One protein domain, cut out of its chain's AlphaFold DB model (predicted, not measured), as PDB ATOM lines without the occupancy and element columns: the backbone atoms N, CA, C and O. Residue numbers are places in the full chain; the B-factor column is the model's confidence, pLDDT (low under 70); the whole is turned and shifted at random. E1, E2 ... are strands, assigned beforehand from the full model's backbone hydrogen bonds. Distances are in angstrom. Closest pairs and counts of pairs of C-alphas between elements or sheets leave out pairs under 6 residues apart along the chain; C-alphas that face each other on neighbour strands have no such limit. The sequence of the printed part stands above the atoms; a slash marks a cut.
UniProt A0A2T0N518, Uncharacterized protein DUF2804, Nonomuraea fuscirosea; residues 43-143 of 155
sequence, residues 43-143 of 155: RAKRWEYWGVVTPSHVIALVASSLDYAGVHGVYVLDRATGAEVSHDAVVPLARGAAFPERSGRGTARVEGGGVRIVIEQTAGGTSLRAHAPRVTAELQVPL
ATOM      1  N   ARG A  43     350.007 345.153 193.921       84.25
ATOM      2  CA  ARG A  43     349.698 346.577 194.158       84.25
ATOM      3  C   ARG A  43     350.672 347.541 193.480       84.25
ATOM      4  O   ARG A  43     350.473 348.749 193.613       84.25
ATOM      5  N   ALA A  44     351.692 347.058 192.765       91.94
ATOM      6  CA  ALA A  44     352.566 347.943 192.013       91.94
ATOM      7  C   ALA A  44     351.841 348.381 190.738       91.94
ATOM      8  O   ALA A  44     351.499 347.571 189.878       91.94
ATOM      9  N   LYS A  45     351.584 349.686 190.634       93.81
ATOM     10  CA  LYS A  45     350.964 350.293 189.460       93.81
ATOM     11  C   LYS A  45     352.036 350.981 188.635       93.81
ATOM     12  O   LYS A  45     352.780 351.810 189.149       93.81
ATOM     13  N   ARG A  46     352.106 350.622 187.361       95.00
ATOM     14  CA  ARG A  46     352.989 351.221 186.360       95.00
ATOM     15  C   ARG A  46     352.127 351.562 185.162       95.00
ATOM     16  O   ARG A  46     351.319 350.731 184.750       95.00
ATOM     17  N   TRP A  47     352.265 352.760 184.615       95.25
ATOM     18  CA  TRP A  47     351.549 353.125 183.405       95.25
ATOM     19  C   TRP A  47     352.318 354.161 182.597       95.25
ATOM     20  O   TRP A  47     353.053 354.974 183.146       95.25
ATOM     21  N   GLU A  48     352.083 354.138 181.296       97.19
ATOM     22  CA  GLU A  48     352.393 355.209 180.367       97.19
ATOM     23  C   GLU A  48     351.067 355.681 179.768       97.19
ATOM     24  O   GLU A  48     350.238 354.869 179.340       97.19
ATOM     25  N   TYR A  49     350.875 356.996 179.758       97.62
ATOM     26  CA  TYR A  49     349.729 357.645 179.140       97.62
ATOM     27  C   TYR A  49     350.236 358.698 178.165       97.62
ATOM     28  O   TYR A  49     350.976 359.600 178.557       97.62
ATOM     29  N   TRP A  50     349.808 358.603 176.912       98.12
ATOM     30  CA  TRP A  50     350.128 359.585 175.884       98.12
ATOM     31  C   TRP A  50     348.845 360.149 175.308       98.12
ATOM     32  O   TRP A  50     348.087 359.414 174.688       98.12
ATOM     33  N   GLY A  51     348.622 361.449 175.498       98.12
ATOM     34  CA  GLY A  51     347.595 362.212 174.799       98.12
ATOM     35  C   GLY A  51     348.251 363.091 173.743       98.12
ATOM     36  O   GLY A  51     349.011 363.995 174.082       98.12
ATOM     37  N   VAL A  52     347.973 362.828 172.471       98.00
ATOM     38  CA  VAL A  52     348.523 363.575 171.339       98.00
ATOM     39  C   VAL A  52     347.394 364.311 170.640       98.00
ATOM     40  O   VAL A  52     346.429 363.704 170.180       98.00
ATOM     41  N   VAL A  53     347.528 365.630 170.538       97.94
ATOM     42  CA  VAL A  53     346.592 366.482 169.805       97.94
ATOM     43  C   VAL A  53     347.279 366.966 168.540       97.94
ATOM     44  O   VAL A  53     348.309 367.633 168.589       97.94
ATOM     45  N   THR A  54     346.688 366.642 167.398       96.38
ATOM     46  CA  THR A  54     347.113 367.117 166.079       96.38
ATOM     47  C   THR A  54     346.004 367.979 165.467       96.38
ATOM     48  O   THR A  54     344.881 367.998 165.985       96.38
ATOM     49  N   PRO A  55     346.252 368.699 164.357       97.62
ATOM     50  CA  PRO A  55     345.203 369.456 163.675       97.62
ATOM     51  C   PRO A  55     343.982 368.616 163.273       97.62
ATOM     52  O   PRO A  55     342.864 369.109 163.374       97.62
ATOM     53  N   SER A  56     344.176 367.353 162.875       97.44
ATOM     54  CA  SER A  56     343.102 366.491 162.360       97.44
ATOM     55  C   SER A  56     342.602 365.448 163.355       97.44
ATOM     56  O   SER A  56     341.437 365.077 163.287       97.44
ATOM     57  N   HIS A  57     343.442 364.994 164.290       98.00
ATOM     58  CA  HIS A  57     343.099 363.907 165.207       98.00
ATOM     59  C   HIS A  57     343.546 364.159 166.645       98.00
ATOM     60  O   HIS A  57     344.584 364.785 166.880       98.00
ATOM     61  N   VAL A  58     342.799 363.602 167.597       98.44
ATOM     62  CA  VAL A  58     343.266 363.380 168.972       98.44
ATOM     63  C   VAL A  58     343.502 361.890 169.157       98.44
ATOM     64  O   VAL A  58     342.652 361.085 168.797       98.44
ATOM     65  N   ILE A  59     344.658 361.520 169.696       98.44
ATOM     66  CA  ILE A  59     345.040 360.129 169.938       98.44
ATOM     67  C   ILE A  59     345.369 359.985 171.418       98.44
ATOM     68  O   ILE A  59     346.142 360.785 171.946       98.44
ATOM     69  N   ALA A  60     344.812 358.977 172.085       98.50
ATOM     70  CA  ALA A  60     345.208 358.618 173.441       98.50
ATOM     71  C   ALA A  60     345.652 357.156 173.512       98.50
ATOM     72  O   ALA A  60     344.985 356.266 172.985       98.50
ATOM     73  N   LEU A  61     346.789 356.915 174.162       98.69
ATOM     74  CA  LEU A  61     347.356 355.589 174.380       98.69
ATOM     75  C   LEU A  61     347.505 355.343 175.878       98.69
ATOM     76  O   LEU A  61     348.079 356.171 176.587       98.69
ATOM     77  N   VAL A  62     347.037 354.186 176.337       98.50
ATOM     78  CA  VAL A  62     347.183 353.717 177.715       98.50
ATOM     79  C   VAL A  62     347.900 352.376 177.695       98.50
ATOM     80  O   VAL A  62     347.362 351.377 177.223       98.50
ATOM     81  N   ALA A  63     349.104 352.337 178.249       98.31
ATOM     82  CA  ALA A  63     349.809 351.101 178.557       98.31
ATOM     83  C   ALA A  63     349.931 351.008 180.076       98.31
ATOM     84  O   ALA A  63     350.504 351.902 180.688       98.31
ATOM     85  N   SER A  64     349.426 349.949 180.716       97.56
ATOM     86  CA  SER A  64     349.505 349.827 182.180       97.56
ATOM     87  C   SER A  64     349.735 348.406 182.686       97.56
ATOM     88  O   SER A  64     349.432 347.426 182.011       97.56
ATOM     89  N   SER A  65     350.253 348.304 183.904       96.50
ATOM     90  CA  SER A  65     350.332 347.088 184.705       96.50
ATOM     91  C   SER A  65     349.976 347.419 186.151       96.50
ATOM     92  O   SER A  65     350.567 348.314 186.752       96.50
ATOM     93  N   LEU A  66     349.011 346.688 186.706       95.38
ATOM     94  CA  LEU A  66     348.622 346.704 188.117       95.38
ATOM     95  C   LEU A  66     349.116 345.438 188.844       95.38
ATOM     96  O   LEU A  66     348.562 345.060 189.874       95.38
ATOM     97  N   ASP A  67     350.092 344.737 188.260       94.38
ATOM     98  CA  ASP A  67     350.519 343.362 188.550       94.38
ATOM     99  C   ASP A  67     349.448 342.284 188.283       94.38
ATOM    100  O   ASP A  67     349.710 341.315 187.575       94.38
ATOM    101  N   TYR A  68     348.234 342.425 188.822       94.75
ATOM    102  CA  TYR A  68     347.158 341.435 188.657       94.75
ATOM    103  C   TYR A  68     346.320 341.646 187.387       94.75
ATOM    104  O   TYR A  68     345.600 340.741 186.963       94.75
ATOM    105  N   ALA A  69     346.413 342.824 186.770       96.62
ATOM    106  CA  ALA A  69     345.723 343.174 185.536       96.62
ATOM    107  C   ALA A  69     346.557 344.166 184.721       96.62
ATOM    108  O   ALA A  69     347.211 345.045 185.280       96.62
ATOM    109  N   GLY A  70     346.525 344.031 183.402       97.44
ATOM    110  CA  GLY A  70     346.930 345.072 182.465       97.44
ATOM    111  C   GLY A  70     345.674 345.745 181.935       97.44
ATOM    112  O   GLY A  70     344.763 345.046 181.503       97.44
ATOM    113  N   VAL A  71     345.604 347.072 181.999       97.62
ATOM    114  CA  VAL A  71     344.500 347.851 181.421       97.62
ATOM    115  C   VAL A  71     345.084 348.681 180.289       97.62
ATOM    116  O   VAL A  71     345.881 349.593 180.525       97.62
ATOM    117  N   HIS A  72     344.798 348.285 179.058       98.12
ATOM    118  CA  HIS A  72     345.374 348.890 177.861       98.12
ATOM    119  C   HIS A  72     344.275 349.571 177.065       98.12
ATOM    120  O   HIS A  72     343.158 349.062 177.031       98.12
ATOM    121  N   GLY A  73     344.596 350.685 176.420       98.06
ATOM    122  CA  GLY A  73     343.615 351.481 175.696       98.06
ATOM    123  C   GLY A  73     344.234 352.193 174.507       98.06
ATOM    124  O   GLY A  73     345.347 352.718 174.596       98.06
ATOM    125  N   VAL A  74     343.507 352.205 173.396       98.62
ATOM    126  CA  VAL A  74     343.796 353.027 172.221       98.62
ATOM    127  C   VAL A  74     342.536 353.804 171.881       98.62
ATOM    128  O   VAL A  74     341.475 353.212 171.697       98.62
ATOM    129  N   TYR A  75     342.662 355.120 171.780       98.62
ATOM    130  CA  TYR A  75     341.591 356.035 171.406       98.62
ATOM    131  C   TYR A  75     342.046 356.920 170.254       98.62
ATOM    132  O   TYR A  75     343.164 357.440 170.279       98.62
ATOM    133  N   VAL A  76     341.172 357.114 169.271       98.56
ATOM    134  CA  VAL A  76     341.360 358.056 168.168       98.56
ATOM    135  C   VAL A  76     340.060 358.815 167.934       98.56
ATOM    136  O   VAL A  76     339.009 358.204 167.772       98.56
ATOM    137  N   LEU A  77     340.158 360.136 167.857       98.56
ATOM    138  CA  LEU A  77     339.092 361.051 167.463       98.56
ATOM    139  C   LEU A  77     339.488 361.759 166.172       98.56
ATOM    140  O   LEU A  77     340.536 362.405 166.141       98.56
ATOM    141  N   ASP A  78     338.639 361.701 165.152       98.25
ATOM    142  CA  ASP A  78     338.670 362.610 164.006       98.25
ATOM    143  C   ASP A  78     338.012 363.935 164.413       98.25
ATOM    144  O   ASP A  78     336.836 363.997 164.771       98.25
ATOM    145  N   ARG A  79     338.785 365.021 164.368       98.19
ATOM    146  CA  ARG A  79     338.344 366.345 164.821       98.19
ATOM    147  C   ARG A  79     337.434 367.059 163.825       98.19
ATOM    148  O   ARG A  79     336.738 367.986 164.226       98.19
ATOM    149  N   ALA A  80     337.478 366.686 162.548       98.25
ATOM    150  CA  ALA A  80     336.652 367.294 161.513       98.25
ATOM    151  C   ALA A  80     335.238 366.710 161.525       98.25
ATOM    152  O   ALA A  80     334.266 367.447 161.379       98.25
ATOM    153  N   THR A  81     335.127 365.394 161.711       98.12
ATOM    154  CA  THR A  81     333.837 364.689 161.690       98.12
ATOM    155  C   THR A  81     333.258 364.441 163.080       98.12
ATOM    156  O   THR A  81     332.053 364.232 163.209       98.12
ATOM    157  N   GLY A  82     334.097 364.452 164.121       98.06
ATOM    158  CA  GLY A  82     333.727 364.037 165.474       98.06
ATOM    159  C   GLY A  82     333.648 362.517 165.649       98.06
ATOM    160  O   GLY A  82     333.253 362.053 166.714       98.06
ATOM    161  N   ALA A  83     333.990 361.731 164.624       98.12
ATOM    162  CA  ALA A  83     333.972 360.279 164.713       98.12
ATOM    163  C   ALA A  83     335.096 359.776 165.624       98.12
ATOM    164  O   ALA A  83     336.245 360.207 165.509       98.12
ATOM    165  N   GLU A  84     334.781 358.814 166.485       97.69
ATOM    166  CA  GLU A  84     335.749 358.205 167.391       97.69
ATOM    167  C   GLU A  84     335.828 356.685 167.235       97.69
ATOM    168  O   GLU A  84     334.865 356.004 166.871       97.69
ATOM    169  N   VAL A  85     337.018 356.154 167.507       97.94
ATOM    170  CA  VAL A  85     337.291 354.724 167.614       97.94
ATOM    171  C   VAL A  85     338.074 354.493 168.898       97.94
ATOM    172  O   VAL A  85     339.121 355.104 169.114       97.94
ATOM    173  N   SER A  86     337.576 353.589 169.737       97.62
ATOM    174  CA  SER A  86     338.223 353.183 170.979       97.62
ATOM    175  C   SER A  86     338.317 351.667 171.084       97.62
ATOM    176  O   SER A  86     337.424 350.931 170.655       97.62
ATOM    177  N   HIS A  87     339.423 351.201 171.655       98.31
ATOM    178  CA  HIS A  87     339.653 349.800 171.965       98.31
ATOM    179  C   HIS A  87     340.363 349.676 173.307       98.31
ATOM    180  O   HIS A  87     341.533 350.038 173.427       98.31
ATOM    181  N   ASP A  88     339.651 349.113 174.280       97.88
ATOM    182  CA  ASP A  88     340.159 348.830 175.617       97.88
ATOM    183  C   ASP A  88     340.307 347.324 175.836       97.88
ATOM    184  O   ASP A  88     339.498 346.515 175.376       97.88
ATOM    185  N   ALA A  89     341.344 346.945 176.574       97.94
ATOM    186  CA  ALA A  89     341.634 345.566 176.923       97.94
ATOM    187  C   ALA A  89     341.979 345.449 178.408       97.94
ATOM    188  O   ALA A  89     342.812 346.190 178.932       97.94
ATOM    189  N   VAL A  90     341.383 344.454 179.067       98.25
ATOM    190  CA  VAL A  90     341.796 343.998 180.397       98.25
ATOM    191  C   VAL A  90     342.482 342.648 180.245       98.25
ATOM    192  O   VAL A  90     341.863 341.661 179.848       98.25
ATOM    193  N   VAL A  91     343.776 342.604 180.546       98.00
ATOM    194  CA  VAL A  91     344.626 341.424 180.370       98.00
ATOM    195  C   VAL A  91     344.972 340.833 181.740       98.00
ATOM    196  O   VAL A  91     345.602 341.516 182.555       98.00
ATOM    197  N   PRO A  92     344.599 339.572 182.031       97.06
ATOM    198  CA  PRO A  92     344.908 338.941 183.309       97.06
ATOM    199  C   PRO A  92     346.408 338.924 183.613       97.06
ATOM    200  O   PRO A  92     347.231 338.649 182.736       97.06
ATOM    201  N   LEU A  93     346.749 339.183 184.879       95.50
ATOM    202  CA  LEU A  93     348.118 339.162 185.412       95.50
ATOM    203  C   LEU A  93     349.083 340.116 184.691       95.50
ATOM    204  O   LEU A  93     350.286 339.860 184.650       95.50
ATOM    205  N   ALA A  94     348.542 341.164 184.054       95.81
ATOM    206  CA  ALA A  94     349.293 342.091 183.209       95.81
ATOM    207  C   ALA A  94     350.204 341.377 182.193       95.81
ATOM    208  O   ALA A  94     351.301 341.845 181.878       95.81
ATOM    209  N   ARG A  95     349.780 340.206 181.699       96.75
ATOM    210  CA  ARG A  95     350.577 339.410 180.762       96.75
ATOM    211  C   ARG A  95     350.909 340.249 179.528       96.75
ATOM    212  O   ARG A  95     350.039 340.912 178.984       96.75
ATOM    213  N   GLY A  96     352.167 340.200 179.095       96.88
ATOM    214  CA  GLY A  96     352.644 340.971 177.942       96.88
ATOM    215  C   GLY A  96     353.031 342.417 178.266       96.88
ATOM    216  O   GLY A  96     353.590 343.088 177.401       96.88
ATOM    217  N   ALA A  97     352.807 342.888 179.497       97.75
ATOM    218  CA  ALA A  97     353.234 344.206 179.940       97.75
ATOM    219  C   ALA A  97     354.686 344.199 180.448       97.75
ATOM    220  O   ALA A  97     355.061 343.393 181.299       97.75
ATOM    221  N   ALA A  98     355.501 345.133 179.969       96.81
ATOM    222  CA  ALA A  98     356.845 345.391 180.471       96.81
ATOM    223  C   ALA A  98     357.111 346.897 180.475       96.81
ATOM    224  O   ALA A  98     356.820 347.580 179.495       96.81
ATOM    225  N   PHE A  99     357.681 347.400 181.569       96.50
ATOM    226  CA  PHE A  99     357.960 348.821 181.772       96.50
ATOM    227  C   PHE A  99     359.403 349.017 182.241       96.50
ATOM    228  O   PHE A  99     359.897 348.195 183.020       96.50
ATOM    229  N   PRO A 100     360.075 350.098 181.814       94.75
ATOM    230  CA  PRO A 100     361.345 350.490 182.398       94.75
ATOM    231  C   PRO A 100     361.139 350.954 183.847       94.75
ATOM    232  O   PRO A 100     360.082 351.457 184.222       94.75
ATOM    233  N   GLU A 101     362.172 350.824 184.676       92.56
ATOM    234  CA  GLU A 101     362.133 351.324 186.061       92.56
ATOM    235  C   GLU A 101     362.248 352.854 186.146       92.56
ATOM    236  O   GLU A 101     362.071 353.429 187.215       92.56
ATOM    237  N   ARG A 102     362.601 353.524 185.048       92.12
ATOM    238  CA  ARG A 102     362.750 354.979 184.974       92.12
ATOM    239  C   ARG A 102     361.872 355.490 183.843       92.12
ATOM    240  O   ARG A 102     361.985 354.992 182.729       92.12
ATOM    241  N   SER A 103     361.036 356.480 184.139       89.44
ATOM    242  CA  SER A 103     360.243 357.173 183.121       89.44
ATOM    243  C   SER A 103     361.156 357.921 182.140       89.44
ATOM    244  O   SER A 103     362.300 358.246 182.469       89.44
ATOM    245  N   GLY A 104     360.683 358.169 180.923       88.94
ATOM    246  CA  GLY A 104     361.410 358.945 179.914       88.94
ATOM    247  C   GLY A 104     362.651 358.254 179.341       88.94
ATOM    248  O   GLY A 104     363.434 358.902 178.649       88.94
ATOM    249  N   ARG A 105     362.869 356.960 179.614       91.56
ATOM    250  CA  ARG A 105     363.976 356.183 179.036       91.56
ATOM    251  C   ARG A 105     363.650 354.701 178.921       91.56
ATOM    252  O   ARG A 105     363.146 354.082 179.853       91.56
ATOM    253  N   GLY A 106     364.086 354.099 177.821       95.56
ATOM    254  CA  GLY A 106     363.870 352.680 177.551       95.56
ATOM    255  C   GLY A 106     362.513 352.429 176.904       95.56
ATOM    256  O   GLY A 106     361.932 353.325 176.299       95.56
ATOM    257  N   THR A 107     362.031 351.193 176.997       97.81
ATOM    258  CA  THR A 107     360.856 350.754 176.238       97.81
ATOM    259  C   THR A 107     359.768 350.243 177.165       97.81
ATOM    260  O   THR A 107     359.960 349.230 177.844       97.81
ATOM    261  N   ALA A 108     358.611 350.903 177.148       98.00
ATOM    262  CA  ALA A 108     357.379 350.345 177.683       98.00
ATOM    263  C   ALA A 108     356.628 349.612 176.567       98.00
ATOM    264  O   ALA A 108     356.511 350.104 175.444       98.00
ATOM    265  N   ARG A 109     356.129 348.412 176.857       98.38
ATOM    266  CA  ARG A 109     355.354 347.608 175.909       98.38
ATOM    267  C   ARG A 109     354.216 346.891 176.609       98.38
ATOM    268  O   ARG A 109     354.387 346.415 177.728       98.38
ATOM    269  N   VAL A 110     353.083 346.788 175.931       98.62
ATOM    270  CA  VAL A 110     351.936 345.984 176.356       98.62
ATOM    271  C   VAL A 110     351.360 345.239 175.163       98.62
ATOM    272  O   VAL A 110     351.382 345.748 174.040       98.62
ATOM    273  N   GLU A 111     350.854 344.033 175.402       98.19
ATOM    274  CA  GLU A 111     350.235 343.201 174.374       98.19
ATOM    275  C   GLU A 111     349.186 342.270 174.988       98.19
ATOM    276  O   GLU A 111     349.495 341.465 175.866       98.19
ATOM    277  N   GLY A 112     347.950 342.359 174.503       97.88
ATOM    278  CA  GLY A 112     346.860 341.473 174.897       97.88
ATOM    279  C   GLY A 112     345.485 342.067 174.600       97.88
ATOM    280  O   GLY A 112     345.337 343.271 174.416       97.88
ATOM    281  N   GLY A 113     344.467 341.206 174.505       95.81
ATOM    282  CA  GLY A 113     343.088 341.633 174.225       95.81
ATOM    283  C   GLY A 113     342.916 342.383 172.897       95.81
ATOM    284  O   GLY A 113     342.046 343.236 172.786       95.81
ATOM    285  N   GLY A 114     343.767 342.101 171.903       97.19
ATOM    286  CA  GLY A 114     343.763 342.784 170.604       97.19
ATOM    287  C   GLY A 114     344.484 344.135 170.583       97.19
ATOM    288  O   GLY A 114     344.593 344.727 169.514       97.19
ATOM    289  N   VAL A 115     345.014 344.596 171.721       98.50
ATOM    290  CA  VAL A 115     345.784 345.840 171.837       98.50
ATOM    291  C   VAL A 115     347.271 345.520 171.944       98.50
ATOM    292  O   VAL A 115     347.685 344.684 172.749       98.50
ATOM    293  N   ARG A 116     348.090 346.216 171.155       98.69
ATOM    294  CA  ARG A 116     349.550 346.227 171.271       98.69
ATOM    295  C   ARG A 116     350.041 347.664 171.241       98.69
ATOM    296  O   ARG A 116     349.725 348.393 170.308       98.69
ATOM    297  N   ILE A 117     350.829 348.058 172.236       98.81
ATOM    298  CA  ILE A 117     351.423 349.397 172.316       98.81
ATOM    299  C   ILE A 117     352.906 349.245 172.646       98.81
ATOM    300  O   ILE A 117     353.272 348.472 173.532       98.81
ATOM    301  N   VAL A 118     353.755 349.975 171.931       98.75
ATOM    302  CA  VAL A 118     355.194 350.086 172.173       98.75
ATOM    303  C   VAL A 118     355.550 351.567 172.244       98.75
ATOM    304  O   VAL A 118     355.232 352.330 171.335       98.75
ATOM    305  N   ILE A 119     356.196 351.957 173.338       98.56
ATOM    306  CA  ILE A 119     356.618 353.323 173.643       98.56
ATOM    307  C   ILE A 119     358.124 353.263 173.870       98.56
ATOM    308  O   ILE A 119     358.581 352.719 174.875       98.56
ATOM    309  N   GLU A 120     358.894 353.776 172.921       98.25
ATOM    310  CA  GLU A 120     360.356 353.807 172.979       98.25
ATOM    311  C   GLU A 120     360.823 355.224 173.270       98.25
ATOM    312  O   GLU A 120     360.664 356.117 172.443       98.25
ATOM    313  N   GLN A 121     361.402 355.422 174.451       95.50
ATOM    314  CA  GLN A 121     361.857 356.716 174.940       95.50
ATOM    315  C   GLN A 121     363.383 356.790 174.872       95.50
ATOM    316  O   GLN A 121     364.102 355.973 175.463       95.50
ATOM    317  N   THR A 122     363.875 357.794 174.155       92.69
ATOM    318  CA  THR A 122     365.298 358.073 173.948       92.69
ATOM    319  C   THR A 122     365.609 359.526 174.301       92.69
ATOM    320  O   THR A 122     364.706 360.331 174.516       92.69
ATOM    321  N   ALA A 123     366.893 359.890 174.308       88.88
ATOM    322  CA  ALA A 123     367.301 361.277 174.523       88.88
ATOM    323  C   ALA A 123     366.792 362.245 173.434       88.88
ATOM    324  O   ALA A 123     366.668 363.431 173.708       88.88
ATOM    325  N   GLY A 124     366.493 361.757 172.221       90.88
ATOM    326  CA  GLY A 124     366.010 362.588 171.110       90.88
ATOM    327  C   GLY A 124     364.486 362.698 171.008       90.88
ATOM    328  O   GLY A 124     363.979 363.461 170.187       90.88
ATOM    329  N   GLY A 125     363.736 361.935 171.804       95.56
ATOM    330  CA  GLY A 125     362.281 361.870 171.691       95.56
ATOM    331  C   GLY A 125     361.696 360.501 172.000       95.56
ATOM    332  O   GLY A 125     362.389 359.579 172.442       95.56
ATOM    333  N   THR A 126     360.396 360.385 171.747       97.62
ATOM    334  CA  THR A 126     359.602 359.178 171.972       97.62
ATOM    335  C   THR A 126     358.969 358.686 170.673       97.62
ATOM    336  O   THR A 126     358.253 359.437 170.012       97.62
ATOM    337  N   SER A 127     359.175 357.411 170.342       98.31
ATOM    338  CA  SER A 127     358.399 356.716 169.312       98.31
ATOM    339  C   SER A 127     357.208 356.013 169.954       98.31
ATOM    340  O   SER A 127     357.366 355.265 170.920       98.31
ATOM    341  N   LEU A 128     356.020 356.247 169.406       98.56
ATOM    342  CA  LEU A 128     354.775 355.612 169.813       98.56
ATOM    343  C   LEU A 128     354.293 354.726 168.673       98.56
ATOM    344  O   LEU A 128     354.058 355.217 167.573       98.56
ATOM    345  N   ARG A 129     354.107 353.434 168.933       98.69
ATOM    346  CA  ARG A 129     353.479 352.501 167.994       98.69
ATOM    347  C   ARG A 129     352.320 351.810 168.681       98.69
ATOM    348  O   ARG A 129     352.506 351.201 169.733       98.69
ATOM    349  N   ALA A 130     351.138 351.894 168.091       98.56
ATOM    350  CA  ALA A 130     349.930 351.285 168.616       98.56
ATOM    351  C   ALA A 130     349.175 350.539 167.519       98.56
ATOM    352  O   ALA A 130     349.031 351.019 166.395       98.56
ATOM    353  N   HIS A 131     348.673 349.365 167.872       98.56
ATOM    354  CA  HIS A 131     347.810 348.553 167.035       98.56
ATOM    355  C   HIS A 131     346.627 348.065 167.867       98.56
ATOM    356  O   HIS A 131     346.803 347.488 168.942       98.56
ATOM    357  N   ALA A 132     345.430 348.271 167.338       98.19
ATOM    358  CA  ALA A 132     344.171 347.752 167.843       98.19
ATOM    359  C   ALA A 132     343.248 347.467 166.642       98.19
ATOM    360  O   ALA A 132     343.573 347.860 165.517       98.19
ATOM    361  N   PRO A 133     342.099 346.792 166.810       97.38
ATOM    362  CA  PRO A 133     341.145 346.674 165.714       97.38
ATOM    363  C   PRO A 133     340.847 348.054 165.112       97.38
ATOM    364  O   PRO A 133     340.723 349.036 165.831       97.38
ATOM    365  N   ARG A 134     340.800 348.160 163.780       95.50
ATOM    366  CA  ARG A 134     340.516 349.416 163.053       95.50
ATOM    367  C   ARG A 134     341.500 350.579 163.294       95.50
ATOM    368  O   ARG A 134     341.301 351.633 162.696       95.50
ATOM    369  N   VAL A 135     342.548 350.411 164.105       97.06
ATOM    370  CA  VAL A 135     343.511 351.470 164.438       97.06
ATOM    371  C   VAL A 135     344.937 350.948 164.318       97.06
ATOM    372  O   VAL A 135     345.352 350.017 165.000       97.06
ATOM    373  N   THR A 136     345.727 351.606 163.480       97.88
ATOM    374  CA  THR A 136     347.188 351.516 163.510       97.88
ATOM    375  C   THR A 136     347.721 352.934 163.578       97.88
ATOM    376  O   THR A 136     347.342 353.770 162.761       97.88
ATOM    377  N   ALA A 137     348.556 353.211 164.572       96.81
ATOM    378  CA  ALA A 137     349.135 354.525 164.788       96.81
ATOM    379  C   ALA A 137     350.640 354.401 165.005       96.81
ATOM    380  O   ALA A 137     351.102 353.580 165.799       96.81
ATOM    381  N   GLU A 138     351.390 355.253 164.320       97.94
ATOM    382  CA  GLU A 138     352.818 355.431 164.522       97.94
ATOM    383  C   GLU A 138     353.105 356.926 164.608       97.94
ATOM    384  O   GLU A 138     352.740 357.692 163.715       97.94
ATOM    385  N   LEU A 139     353.711 357.352 165.714       97.38
ATOM    386  CA  LEU A 139     354.041 358.747 165.968       97.38
ATOM    387  C   LEU A 139     355.484 358.866 166.442       97.38
ATOM    388  O   LEU A 139     356.003 358.006 167.153       97.38
ATOM    389  N   GLN A 140     356.103 359.983 166.079       97.56
ATOM    390  CA  GLN A 140     357.392 360.408 166.601       97.56
ATOM    391  C   GLN A 140     357.184 361.737 167.317       97.56
ATOM    392  O   GLN A 140     356.740 362.711 166.709       97.56
ATOM    393  N   VAL A 141     357.477 361.761 168.613       96.81
ATOM    394  CA  VAL A 141     357.389 362.959 169.445       96.81
ATOM    395  C   VAL A 141     358.813 363.404 169.772       96.81
ATOM    396  O   VAL A 141     359.460 362.763 170.603       96.81
ATOM    397  N   PRO A 142     359.340 364.453 169.119       96.00
ATOM    398  CA  PRO A 142     360.677 364.947 169.420       96.00
ATOM    399  C   PRO A 142     360.727 365.512 170.841       96.00
ATOM    400  O   PRO A 142     359.741 366.066 171.328       96.00
ATOM    401  N   LEU A 143     361.886 365.395 171.489       94.00
ATOM    402  CA  LEU A 143     362.163 366.042 172.770       94.00
ATOM    403  C   LEU A 143     363.072 367.255 172.514       94.00
ATOM    404  O   LEU A 143     364.251 367.056 172.230       94.00
TER     405      LEU A 143
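What this domain is: This is residues 43 to 143 of the 155 residues of the protein "Uncharacterized protein DUF2804" of Nonomuraea fuscirosea (UniProt A0A2T0N518). Two flat, four-stranded sheets are stacked face to face as a sandwich, their strands crossed almost at right angles. E1 to E4 zigzag through one sheet, a long link carries the chain over, and E5 to E8 zigzag through the other. The 101 printed residues hold eight named strands and no named helix, in the order E1 to E8 along the chain and across each antiparallel sheet. The class is all strand; the whole is compact, with a radius of gyration of the C-alphas of 13.4 A and spans of 40 by 31 by 18 A.

How they stand to each other: E1, residues 46 to 53, E2, 57 to 65, E3, 69 to 78, and E4, 84 to 92, form a meander, each strand the antiparallel neighbour of the one before. Within hydrogen-bond range are N 48 and O 63 of the neighbours E1 and E2, at 2.8 A, N 62 and O 73 of E2 and E3, at 2.8 A, and N 74 and O 87 of E3 and E4, at 2.9 A. E5, residues 106 to 112, E6, 115 to 122, E7, 125 to 132, and E8, 135 to 142, form a second meander, with N 108 and O 119, N 118 and O 129, and N 128 and O 139 at 2.9, 2.8 and 2.9 A. The strands of the two sheets stand at 88 degrees. The closest C-alphas of E4 and E5, Val 91 and Gly 112, are 5.9 A apart; those of E2 and E5, Ala 63 and Val 110, 6.0 A. E1 and E8 are apart.

Where its parts are: E1 begins at C-alpha 46 (352.989, 351.221, 186.360). E3, the longest strand, measures 29.9 A, E2 26.7 A and E4 26.6 A. E8 ends at C-alpha 142 (360.677, 364.947, 169.420).

The domain as a whole: The farthest C-alphas, of Arg 43 and Ala 80, are 40.8 A apart. The link from E4 to E5 is long, 13 residues; the other links are tight. The printed part has no cut, and no printed residue is under 70 in pLDDT.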